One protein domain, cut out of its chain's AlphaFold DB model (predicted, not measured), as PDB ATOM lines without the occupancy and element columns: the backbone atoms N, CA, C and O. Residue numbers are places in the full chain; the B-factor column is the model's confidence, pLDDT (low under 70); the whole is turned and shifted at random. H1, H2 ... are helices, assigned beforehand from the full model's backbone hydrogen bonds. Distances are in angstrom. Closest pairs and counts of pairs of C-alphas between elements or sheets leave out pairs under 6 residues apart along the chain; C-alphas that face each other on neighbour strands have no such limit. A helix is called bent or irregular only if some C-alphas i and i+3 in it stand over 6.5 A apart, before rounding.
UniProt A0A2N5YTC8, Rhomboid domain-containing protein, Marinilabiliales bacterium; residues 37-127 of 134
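This is residues 37 to 127 of the 134 residues of the protein "Rhomboid domain-containing protein" of Marinilabiliales bacterium (UniProt A0A2N5YTC8). H2 and H4 run side by side as the core; H1 crosses H4, and kinked H3 folds back along H2. H2, H3 and H4 form an up-and-down bundle, each running against the one before. The 91 printed residues include four named helices, H1 to H4: all helix, compact with a radius of gyration of the C-alphas of 13.1 A, elongated, 43 by 24 by 16 A.

H1, residues 37 to 51, starts at C-alpha 37 (219.458, 291.360, 300.054) and spans 21.1 A. H2, 61 to 78, spans 25.1 A; H3, 81 to 101, 28.0 A, irregular, C-alphas 93 and 96 being 7.9 A apart; H4, 110 to 126, 24.2 A, ending at C-alpha 126 (226.280, 301.449, 294.774).

H2 and H4 touch, closest C-alphas Ala 66 and Gly 120, 4.0 A. H1 touches H4 at a steep tilt of 47 degrees, closest Ser 44 and Gly 116, 4.7 A. H2 and H3 form a hairpin, closest Phe 72 and Ala 87, 4.3 A. H1 and H3 are apart. Every O i to N i+4 pair is within hydrogen-bond range in H1, H2 and H4; in H3, 11 of 17.

The printed part has no cut and no long link. Residues 54 to 59 and 107 have pLDDT under 70.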
ATOM      1  N   PHE A  37     220.617 292.248 299.980       97.44
ATOM      2  CA  PHE A  37     219.458 291.360 300.054       97.44
ATOM      3  C   PHE A  37     218.142 292.135 300.204       97.44
ATOM      4  O   PHE A  37     217.206 291.928 299.426       97.44
ATOM      5  N   ILE A  38     218.073 293.046 301.180       97.12
ATOM      6  CA  ILE A  38     216.873 293.844 301.465       97.12
ATOM      7  C   ILE A  38     216.530 294.732 300.269       97.12
ATOM      8  O   ILE A  38     215.385 294.736 299.813       97.12
ATOM      9  N   TRP A  39     217.511 295.445 299.715       97.62
ATOM     10  CA  TRP A  39     217.281 296.310 298.562       97.62
ATOM     11  C   TRP A  39     216.956 295.524 297.299       97.62
ATOM     12  O   TRP A  39     216.115 295.969 296.522       97.62
ATOM     13  N   SER A  40     217.532 294.334 297.118       96.81
ATOM     14  CA  SER A  40     217.143 293.429 296.034       96.81
ATOM     15  C   SER A  40     215.670 293.053 296.143       96.81
ATOM     16  O   SER A  40     214.966 293.097 295.141       96.81
ATOM     17  N   TYR A  41     215.168 292.735 297.336       94.88
ATOM     18  CA  TYR A  41     213.747 292.440 297.531       94.88
ATOM     19  C   TYR A  41     212.862 293.666 297.254       94.88
ATOM     20  O   TYR A  41     211.951 293.605 296.427       94.88
ATOM     21  N   VAL A  42     213.160 294.795 297.904       95.31
ATOM     22  CA  VAL A  42     212.332 296.008 297.844       95.31
ATOM     23  C   VAL A  42     212.336 296.625 296.448       95.31
ATOM     24  O   VAL A  42     211.275 296.833 295.865       95.31
ATOM     25  N   LEU A  43     213.513 296.910 295.887       96.12
ATOM     26  CA  LEU A  43     213.617 297.632 294.618       96.12
ATOM     27  C   LEU A  43     213.168 296.772 293.441       96.12
ATOM     28  O   LEU A  43     212.523 297.297 292.538       96.12
ATOM     29  N   SER A  44     213.449 295.465 293.453       93.81
ATOM     30  CA  SER A  44     212.979 294.590 292.373       93.81
ATOM     31  C   SER A  44     211.461 294.493 292.389       93.81
ATOM     32  O   SER A  44     210.844 294.582 291.331       93.81
ATOM     33  N   GLY A  45     210.842 294.383 293.572       90.62
ATOM     34  CA  GLY A  45     209.387 294.400 293.718       90.62
ATOM     35  C   GLY A  45     208.764 295.720 293.258       90.62
ATOM     36  O   GLY A  45     207.821 295.706 292.472       90.62
ATOM     37  N   LEU A  46     209.326 296.857 293.681       92.06
ATOM     38  CA  LEU A  46     208.856 298.186 293.276       92.06
ATOM     39  C   LEU A  46     208.995 298.417 291.769       92.06
ATOM     40  O   LEU A  46     208.050 298.873 291.132       92.06
ATOM     41  N   LEU A  47     210.147 298.084 291.185       92.44
ATOM     42  CA  LEU A  47     210.375 298.258 289.754       92.44
ATOM     43  C   LEU A  47     209.454 297.344 288.940       92.44
ATOM     44  O   LEU A  47     208.840 297.811 287.983       92.44
ATOM     45  N   THR A  48     209.260 296.098 289.386       90.19
ATOM     46  CA  THR A  48     208.286 295.174 288.782       90.19
ATOM     47  C   THR A  48     206.870 295.726 288.877       90.19
ATOM     48  O   THR A  48     206.124 295.615 287.919       90.19
ATOM     49  N   TRP A  49     206.486 296.344 289.995       86.88
ATOM     50  CA  TRP A  49     205.162 296.949 290.146       86.88
ATOM     51  C   TRP A  49     204.938 298.129 289.188       86.88
ATOM     52  O   TRP A  49     203.829 298.307 288.692       86.88
ATOM     53  N   ILE A  50     205.986 298.901 288.887       88.19
ATOM     54  CA  ILE A  50     205.923 300.038 287.957       88.19
ATOM     55  C   ILE A  50     205.815 299.577 286.497       88.19
ATOM     56  O   ILE A  50     205.064 300.172 285.727       88.19
ATOM     57  N   ILE A  51     206.578 298.553 286.098       86.44
ATOM     58  CA  ILE A  51     206.664 298.120 284.689       86.44
ATOM     59  C   ILE A  51     205.773 296.913 284.361       86.44
ATOM     60  O   ILE A  51     205.571 296.588 283.191       86.44
ATOM     61  N   GLY A  52     205.295 296.214 285.388       80.69
ATOM     62  CA  GLY A  52     204.559 294.963 285.297       80.69
ATOM     63  C   GLY A  52     203.170 295.147 284.706       80.69
ATOM     64  O   GLY A  52     202.465 296.120 284.970       80.69
ATOM     65  N   ARG A  53     202.751 294.170 283.901       73.00
ATOM     66  CA  ARG A  53     201.363 294.068 283.438       73.00
ATOM     67  C   ARG A  53     200.446 293.678 284.599       73.00
ATOM     68  O   ARG A  53     200.906 293.225 285.639       73.00
ATOM     69  N   TYR A  54     199.130 293.798 284.408       62.16
ATOM     70  CA  TYR A  54     198.141 293.313 285.378       62.16
ATOM     71  C   TYR A  54     198.165 291.775 285.437       62.16
ATOM     72  O   TYR A  54     197.382 291.094 284.779       62.16
ATOM     73  N   ASN A  55     199.134 291.227 286.164       60.12
ATOM     74  CA  ASN A  55     199.353 289.804 286.344       60.12
ATOM     75  C   ASN A  55     199.932 289.539 287.736       60.12
ATOM     76  O   ASN A  55     200.555 290.397 288.361       60.12
ATOM     77  N   ILE A  56     199.712 288.326 288.234       57.06
ATOM     78  CA  ILE A  56     200.239 287.901 289.527       57.06
ATOM     79  C   ILE A  56     201.735 287.599 289.364       57.06
ATOM     80  O   ILE A  56     202.132 286.528 288.913       57.06
ATOM     81  N   HIS A  57     202.571 288.564 289.736       58.56
ATOM     82  CA  HIS A  57     204.025 288.423 289.781       58.56
ATOM     83  C   HIS A  57     204.441 287.760 291.109       58.56
ATOM     84  O   HIS A  57     204.916 288.421 292.028       58.56
ATOM     85  N   ILE A  58     204.206 286.452 291.249       53.69
ATOM     86  CA  ILE A  58     204.651 285.667 292.415       53.69
ATOM     87  C   ILE A  58     205.982 284.992 292.089       53.69
ATOM     88  O   ILE A  58     206.061 284.186 291.164       53.69
ATOM     89  N   GLY A  59     207.020 285.251 292.889       66.00
ATOM     90  CA  GLY A  59     208.198 284.388 292.898       66.00
ATOM     91  C   GLY A  59     209.464 285.010 293.473       66.00
ATOM     92  O   GLY A  59     209.735 286.195 293.309       66.00
ATOM     93  N   ALA A  60     210.297 284.155 294.070       79.38
ATOM     94  CA  ALA A  60     211.666 284.485 294.467       79.38
ATOM     95  C   ALA A  60     212.581 284.807 293.267       79.38
ATOM     96  O   ALA A  60     213.697 285.282 293.461       79.38
ATOM     97  N   SER A  61     212.132 284.565 292.028       89.50
ATOM     98  CA  SER A  61     212.959 284.724 290.831       89.50
ATOM     99  C   SER A  61     213.481 286.145 290.657       89.50
ATOM    100  O   SER A  61     214.663 286.295 290.381       89.50
ATOM    101  N   ALA A  62     212.694 287.190 290.923       92.25
ATOM    102  CA  ALA A  62     213.196 288.567 290.866       92.25
ATOM    103  C   ALA A  62     214.440 288.774 291.760       92.25
ATOM    104  O   ALA A  62     215.418 289.380 291.327       92.25
ATOM    105  N   MET A  63     214.458 288.187 292.964       95.00
ATOM    106  CA  MET A  63     215.639 288.219 293.836       95.00
ATOM    107  C   MET A  63     216.804 287.404 293.271       95.00
ATOM    108  O   MET A  63     217.940 287.854 293.330       95.00
ATOM    109  N   ILE A  64     216.538 286.234 292.683       95.94
ATOM    110  CA  ILE A  64     217.567 285.399 292.039       95.94
ATOM    111  C   ILE A  64     218.240 286.177 290.894       95.94
ATOM    112  O   ILE A  64     219.467 286.198 290.805       95.94
ATOM    113  N   TYR A  65     217.460 286.878 290.063       96.81
ATOM    114  CA  TYR A  65     217.992 287.748 289.009       96.81
ATOM    115  C   TYR A  65     218.767 288.944 289.579       96.81
ATOM    116  O   TYR A  65     219.807 289.298 289.026       96.81
ATOM    117  N   ALA A  66     218.323 289.527 290.696       97.69
ATOM    118  CA  ALA A  66     219.069 290.580 291.385       97.69
ATOM    119  C   ALA A  66     220.414 290.083 291.925       97.69
ATOM    120  O   ALA A  66     221.433 290.740 291.719       97.69
ATOM    121  N   PHE A  67     220.465 288.897 292.531       97.94
ATOM    122  CA  PHE A  67     221.718 288.305 293.002       97.94
ATOM    123  C   PHE A  67     222.654 287.973 291.845       97.94
ATOM    124  O   PHE A  67     223.836 288.297 291.913       97.94
ATOM    125  N   ALA A  68     222.141 287.385 290.761       98.00
ATOM    126  CA  ALA A  68     222.937 287.093 289.574       98.00
ATOM    127  C   ALA A  68     223.514 288.375 288.949       98.00
ATOM    128  O   ALA A  68     224.716 288.448 288.685       98.00
ATOM    129  N   GLY A  69     222.679 289.407 288.770       97.81
ATOM    130  CA  GLY A  69     223.092 290.710 288.250       97.81
ATOM    131  C   GLY A  69     224.124 291.397 289.144       97.81
ATOM    132  O   GLY A  69     225.128 291.904 288.637       97.81
ATOM    133  N   TYR A  70     223.925 291.355 290.465       98.00
ATOM    134  CA  TYR A  70     224.872 291.897 291.437       98.00
ATOM    135  C   TYR A  70     226.207 291.150 291.399       98.00
ATOM    136  O   TYR A  70     227.231 291.772 291.147       98.00
ATOM    137  N   LEU A  71     226.212 289.827 291.591       97.25
ATOM    138  CA  LEU A  71     227.434 289.016 291.679       97.25
ATOM    139  C   LEU A  71     228.280 289.108 290.408       97.25
ATOM    140  O   LEU A  71     229.498 289.266 290.489       97.25
ATOM    141  N   PHE A  72     227.644 289.051 289.236       96.88
ATOM    142  CA  PHE A  72     228.343 289.215 287.966       96.88
ATOM    143  C   PHE A  72     228.972 290.608 287.853       96.88
ATOM    144  O   PHE A  72     230.179 290.736 287.646       96.88
ATOM    145  N   THR A  73     228.168 291.656 288.037       96.75
ATOM    146  CA  THR A  73     228.615 293.042 287.846       96.75
ATOM    147  C   THR A  73     229.663 293.428 288.881       96.75
ATOM    148  O   THR A  73     230.705 293.978 288.535       96.75
ATOM    149  N   ALA A  74     229.439 293.094 290.150       95.44
ATOM    150  CA  ALA A  74     230.374 293.352 291.231       95.44
ATOM    151  C   ALA A  74     231.688 292.585 291.011       95.44
ATOM    152  O   ALA A  74     232.762 293.160 291.169       95.44
ATOM    153  N   GLY A  75     231.636 291.322 290.574       94.69
ATOM    154  CA  GLY A  75     232.833 290.558 290.216       94.69
ATOM    155  C   GLY A  75     233.666 291.237 289.131       94.69
ATOM    156  O   GLY A  75     234.865 291.444 289.326       94.69
ATOM    157  N   VAL A  76     233.027 291.694 288.049       93.75
ATOM    158  CA  VAL A  76     233.685 292.454 286.972       93.75
ATOM    159  C   VAL A  76     234.269 293.782 287.477       93.75
ATOM    160  O   VAL A  76     235.404 294.126 287.142       93.75
ATOM    161  N   LEU A  77     233.533 294.525 288.311       93.31
ATOM    162  CA  LEU A  77     233.953 295.834 288.831       93.31
ATOM    163  C   LEU A  77     235.066 295.754 289.887       93.31
ATOM    164  O   LEU A  77     235.848 296.698 290.012       93.31
ATOM    165  N   SER A  78     235.149 294.651 290.632       90.56
ATOM    166  CA  SER A  78     236.087 294.475 291.751       90.56
ATOM    167  C   SER A  78     237.560 294.578 291.353       90.56
ATOM    168  O   SER A  78     238.386 294.949 292.180       90.56
ATOM    169  N   LYS A  79     237.908 294.220 290.107       86.31
ATOM    170  CA  LYS A  79     239.295 293.962 289.667       86.31
ATOM    171  C   LYS A  79     240.051 292.960 290.563       86.31
ATOM    172  O   LYS A  79     241.277 292.922 290.543       86.31
ATOM    173  N   ASN A  80     239.336 292.141 291.334       89.50
ATOM    174  CA  ASN A  80     239.889 291.107 292.199       89.50
ATOM    175  C   ASN A  80     239.676 289.729 291.557       89.50
ATOM    176  O   ASN A  80     238.561 289.394 291.156       89.50
ATOM    177  N   ILE A  81     240.726 288.906 291.490       91.44
ATOM    178  CA  ILE A  81     240.665 287.576 290.859       91.44
ATOM    179  C   ILE A  81     239.618 286.675 291.533       91.44
ATOM    180  O   ILE A  81     238.919 285.937 290.840       91.44
ATOM    181  N   LYS A  82     239.464 286.748 292.863       91.50
ATOM    182  CA  LYS A  82     238.497 285.921 293.602       91.50
ATOM    183  C   LYS A  82     237.067 286.262 293.196       91.50
ATOM    184  O   LYS A  82     236.328 285.379 292.779       91.50
ATOM    185  N   HIS A  83     236.690 287.537 293.255       91.62
ATOM    186  CA  HIS A  83     235.351 287.989 292.865       91.62
ATOM    187  C   HIS A  83     235.081 287.794 291.365       91.62
ATOM    188  O   HIS A  83     233.969 287.434 290.987       91.62
ATOM    189  N   MET A  84     236.101 287.936 290.513       94.12
ATOM    190  CA  MET A  84     236.003 287.611 289.085       94.12
ATOM    191  C   MET A  84     235.698 286.123 288.858       94.12
ATOM    192  O   MET A  84     234.838 285.787 288.047       94.12
ATOM    193  N   ALA A  85     236.353 285.223 289.599       95.25
ATOM    194  CA  ALA A  85     236.069 283.791 289.524       95.25
ATOM    195  C   ALA A  85     234.620 283.479 289.923       95.25
ATOM    196  O   ALA A  85     233.974 282.657 289.279       95.25
ATOM    197  N   ILE A  86     234.073 284.179 290.924       94.44
ATOM    198  CA  ILE A  86     232.660 284.036 291.302       94.44
ATOM    199  C   ILE A  86     231.732 284.506 290.185       94.44
ATOM    200  O   ILE A  86     230.799 283.783 289.849       94.44
ATOM    201  N   ALA A  87     232.007 285.645 289.547       95.19
ATOM    202  CA  ALA A  87     231.239 286.081 288.380       95.19
ATOM    203  C   ALA A  87     231.266 285.042 287.245       95.19
ATOM    204  O   ALA A  87     230.227 284.767 286.646       95.19
ATOM    205  N   LEU A  88     232.418 284.412 286.986       96.50
ATOM    206  CA  LEU A  88     232.528 283.329 286.002       96.50
ATOM    207  C   LEU A  88     231.706 282.097 286.399       96.50
ATOM    208  O   LEU A  88     231.025 281.535 285.545       96.50
ATOM    209  N   VAL A  89     231.714 281.701 287.675       95.88
ATOM    210  CA  VAL A  89     230.867 280.610 288.189       95.88
ATOM    211  C   VAL A  89     229.384 280.941 288.015       95.88
ATOM    212  O   VAL A  89     228.625 280.090 287.554       95.88
ATOM    213  N   VAL A  90     228.971 282.176 288.321       96.50
ATOM    214  CA  VAL A  90     227.589 282.629 288.109       96.50
ATOM    215  C   VAL A  90     227.210 282.535 286.632       96.50
ATOM    216  O   VAL A  90     226.175 281.962 286.315       96.50
ATOM    217  N   VAL A  91     228.047 283.022 285.713       95.81
ATOM    218  CA  VAL A  91     227.774 282.928 284.267       95.81
ATOM    219  C   VAL A  91     227.741 281.479 283.792       95.81
ATOM    220  O   VAL A  91     226.873 281.114 283.004       95.81
ATOM    221  N   PHE A  92     228.649 280.634 284.273       96.44
ATOM    222  CA  PHE A  92     228.710 279.234 283.868       96.44
ATOM    223  C   PHE A  92     227.467 278.448 284.311       96.44
ATOM    224  O   PHE A  92     226.891 277.715 283.512       96.44
ATOM    225  N   LEU A  93     227.034 278.618 285.563       94.12
ATOM    226  CA  LEU A  93     225.907 277.871 286.130       94.12
ATOM    227  C   LEU A  93     224.541 278.484 285.792       94.12
ATOM    228  O   LEU A  93     223.566 277.757 285.623       94.12
ATOM    229  N   TYR A  94     224.469 279.813 285.697       95.12
ATOM    230  CA  TYR A  94     223.218 280.573 285.620       95.12
ATOM    231  C   TYR A  94     223.139 281.516 284.413       95.12
ATOM    232  O   TYR A  94     222.157 282.237 284.268       95.12
ATOM    233  N   GLY A  95     224.117 281.520 283.503       91.88
ATOM    234  CA  GLY A  95     224.136 282.429 282.348       91.88
ATOM    235  C   GLY A  95     222.940 282.266 281.409       91.88
ATOM    236  O   GLY A  95     222.499 283.239 280.803       91.88
ATOM    237  N   SER A  96     222.345 281.071 281.342       91.44
ATOM    238  CA  SER A  96     221.111 280.823 280.585       91.44
ATOM    239  C   SER A  96     219.909 281.621 281.106       91.44
ATOM    240  O   SER A  96     218.976 281.870 280.342       91.44
ATOM    241  N   MET A  97     219.938 282.094 282.358       90.81
ATOM    242  CA  MET A  97     218.901 282.969 282.908       90.81
ATOM    243  C   MET A  97     218.756 284.266 282.112       90.81
ATOM    244  O   MET A  97     217.671 284.835 282.104       90.81
ATOM    245  N   ILE A  98     219.790 284.717 281.390       92.44
ATOM    246  CA  ILE A  98     219.694 285.935 280.576       92.44
ATOM    247  C   ILE A  98     218.531 285.866 279.579       92.44
ATOM    248  O   ILE A  98     217.899 286.876 279.307       92.44
ATOM    249  N   TRP A  99     218.178 284.675 279.092       91.06
ATOM    250  CA  TRP A  99     217.054 284.501 278.174       91.06
ATOM    251  C   TRP A  99     215.701 284.785 278.835       91.06
ATOM    252  O   TRP A  99     214.773 285.242 278.173       91.06
ATOM    253  N   GLY A 100     215.589 284.576 280.148       89.06
ATOM    254  CA  GLY A 100     214.357 284.793 280.900       89.06
ATOM    255  C   GLY A 100     214.021 286.259 281.175       89.06
ATOM    256  O   GLY A 100     212.928 286.517 281.680       89.06
ATOM    257  N   ILE A 101     214.901 287.213 280.838       91.25
ATOM    258  CA  ILE A 101     214.574 288.652 280.867       91.25
ATOM    259  C   ILE A 101     213.795 289.091 279.623       91.25
ATOM    260  O   ILE A 101     213.199 290.163 279.623       91.25
ATOM    261  N   PHE A 102     213.822 288.298 278.550       89.44
ATOM    262  CA  PHE A 102     213.106 288.605 277.320       89.44
ATOM    263  C   PHE A 102     211.697 288.012 277.366       89.44
ATOM    264  O   PHE A 102     211.463 286.957 277.961       89.44
ATOM    265  N   GLN A 103     210.751 288.658 276.684       83.38
ATOM    266  CA  GLN A 103     209.374 288.177 276.567       83.38
ATOM    267  C   GLN A 103     209.277 286.987 275.590       83.38
ATOM    268  O   GLN A 103     208.690 287.081 274.515       83.38
ATOM    269  N   MET A 104     209.876 285.853 275.955       77.50
ATOM    270  CA  MET A 104     209.842 284.613 275.168       77.50
ATOM    271  C   MET A 104     208.640 283.730 275.521       77.50
ATOM    272  O   MET A 104     208.217 282.903 274.719       77.50
ATOM    273  N   ASN A 105     208.075 283.901 276.720       71.62
ATOM    274  CA  ASN A 105     206.928 283.143 277.203       71.62
ATOM    275  C   ASN A 105     205.978 284.066 277.974       71.62
ATOM    276  O   ASN A 105     206.350 284.624 279.003       71.62
ATOM    277  N   ASN A 106     204.737 284.194 277.499       70.19
ATOM    278  CA  ASN A 106     203.726 285.062 278.113       70.19
ATOM    279  C   ASN A 106     203.256 284.586 279.502       70.19
ATOM    280  O   ASN A 106     202.623 285.356 280.216       70.19
ATOM    281  N   ASN A 107     203.571 283.347 279.893       68.38
ATOM    282  CA  ASN A 107     203.269 282.803 281.219       68.38
ATOM    283  C   ASN A 107     204.392 283.054 282.244       68.38
ATOM    284  O   ASN A 107     204.261 282.657 283.399       68.38
ATOM    285  N   VAL A 108     205.506 283.670 281.833       72.00
ATOM    286  CA  VAL A 108     206.643 283.993 282.702       72.00
ATOM    287  C   VAL A 108     206.673 285.496 282.962       72.00
ATOM    288  O   VAL A 108     206.553 286.303 282.044       72.00
ATOM    289  N   SER A 109     206.893 285.865 284.222       76.50
ATOM    290  CA  SER A 109     207.075 287.249 284.664       76.50
ATOM    291  C   SER A 109     208.461 287.789 284.265       76.50
ATOM    292  O   SER A 109     209.317 288.035 285.122       76.50
ATOM    293  N   TRP A 110     208.698 287.966 282.964       88.88
ATOM    294  CA  TRP A 110     209.950 288.535 282.453       88.88
ATOM    295  C   TRP A 110     210.177 289.961 282.976       88.88
ATOM    296  O   TRP A 110     211.322 290.333 283.217       88.88
ATOM    297  N   GLU A 111     209.114 290.731 283.252       90.44
ATOM    298  CA  GLU A 111     209.211 292.058 283.872       90.44
ATOM    299  C   GLU A 111     209.900 291.980 285.239       90.44
ATOM    300  O   GLU A 111     210.770 292.791 285.551       90.44
ATOM    301  N   GLY A 112     209.561 290.958 286.030       90.75
ATOM    302  CA  GLY A 112     210.194 290.700 287.322       90.75
ATOM    303  C   GLY A 112     211.653 290.268 287.202       90.75
ATOM    304  O   GLY A 112     212.496 290.695 287.989       90.75
ATOM    305  N   HIS A 113     211.977 289.466 286.188       93.50
ATOM    306  CA  HIS A 113     213.353 289.050 285.906       93.50
ATOM    307  C   HIS A 113     214.227 290.228 285.473       93.50
ATOM    308  O   HIS A 113     215.313 290.428 286.018       93.50
ATOM    309  N   LEU A 114     213.733 291.040 284.537       94.38
ATOM    310  CA  LEU A 114     214.406 292.246 284.073       94.38
ATOM    311  C   LEU A 114     214.596 293.243 285.218       94.38
ATOM    312  O   LEU A 114     215.700 293.750 285.406       94.38
ATOM    313  N   SER A 115     213.542 293.485 286.004       94.94
ATOM    314  CA  SER A 115     213.589 294.381 287.161       94.94
ATOM    315  C   SER A 115     214.631 293.927 288.173       94.94
ATOM    316  O   SER A 115     215.471 294.722 288.587       94.94
ATOM    317  N   GLY A 116     214.616 292.637 288.521       96.19
ATOM    318  CA  GLY A 116     215.604 292.031 289.404       96.19
ATOM    319  C   GLY A 116     217.022 292.233 288.895       96.19
ATOM    320  O   GLY A 116     217.865 292.793 289.591       96.19
ATOM    321  N   PHE A 117     217.275 291.851 287.646       97.44
ATOM    322  CA  PHE A 117     218.598 291.956 287.041       97.44
ATOM    323  C   PHE A 117     219.113 293.403 287.007       97.44
ATOM    324  O   PHE A 117     220.254 293.661 287.393       97.44
ATOM    325  N   ALA A 118     218.260 294.356 286.620       97.69
ATOM    326  CA  ALA A 118     218.590 295.779 286.594       97.69
ATOM    327  C   ALA A 118     218.906 296.330 287.995       97.69
ATOM    328  O   ALA A 118     219.882 297.062 288.164       97.69
ATOM    329  N   VAL A 119     218.126 295.941 289.008       98.12
ATOM    330  CA  VAL A 119     218.387 296.292 290.411       98.12
ATOM    331  C   VAL A 119     219.722 295.720 290.876       98.12
ATOM    332  O   VAL A 119     220.511 296.452 291.464       98.12
ATOM    333  N   GLY A 120     220.020 294.457 290.564       98.00
ATOM    334  CA  GLY A 120     221.302 293.825 290.885       98.00
ATOM    335  C   GLY A 120     222.498 294.583 290.310       98.00
ATOM    336  O   GLY A 120     223.455 294.875 291.029       98.00
ATOM    337  N   ILE A 121     222.417 294.973 289.033       98.06
ATOM    338  CA  ILE A 121     223.424 295.821 288.380       98.06
ATOM    339  C   ILE A 121     223.566 297.153 289.125       98.06
ATOM    340  O   ILE A 121     224.678 297.542 289.480       98.06
ATOM    341  N   GLY A 122     222.457 297.847 289.393       98.06
ATOM    342  CA  GLY A 122     222.468 299.129 290.100       98.06
ATOM    343  C   GLY A 122     223.096 299.033 291.493       98.06
ATOM    344  O   GLY A 122     223.932 299.861 291.857       98.06
ATOM    345  N   LEU A 123     222.765 297.980 292.244       97.75
ATOM    346  CA  LEU A 123     223.338 297.716 293.562       97.75
ATOM    347  C   LEU A 123     224.841 297.439 293.493       97.75
ATOM    348  O   LEU A 123     225.559 297.904 294.368       97.75
ATOM    349  N   ALA A 124     225.345 296.774 292.451       96.69
ATOM    350  CA  ALA A 124     226.785 296.556 292.282       96.69
ATOM    351  C   ALA A 124     227.567 297.863 292.067       96.69
ATOM    352  O   ALA A 124     228.726 297.973 292.471       96.69
ATOM    353  N   PHE A 125     226.941 298.878 291.462       95.56
ATOM    354  CA  PHE A 125     227.538 300.211 291.342       95.56
ATOM    355  C   PHE A 125     227.472 301.027 292.635       95.56
ATOM    356  O   PHE A 125     228.335 301.887 292.827       95.56
ATOM    357  N   MET A 126     226.473 300.777 293.485       95.19
ATOM    358  CA  MET A 126     226.280 301.449 294.774       95.19
ATOM    359  C   MET A 126     227.175 300.845 295.865       95.19
ATOM    360  O   MET A 126     227.944 301.563 296.498       95.19
ATOM    361  N   TYR A 127     227.124 299.525 296.025       92.19
ATOM    362  CA  TYR A 127     227.905 298.729 296.972       92.19
ATOM    363  C   TYR A 127     229.137 298.157 296.274       92.19
ATOM    364  O   TYR A 127     229.269 296.942 296.087       92.19
TER     365      TYR A 127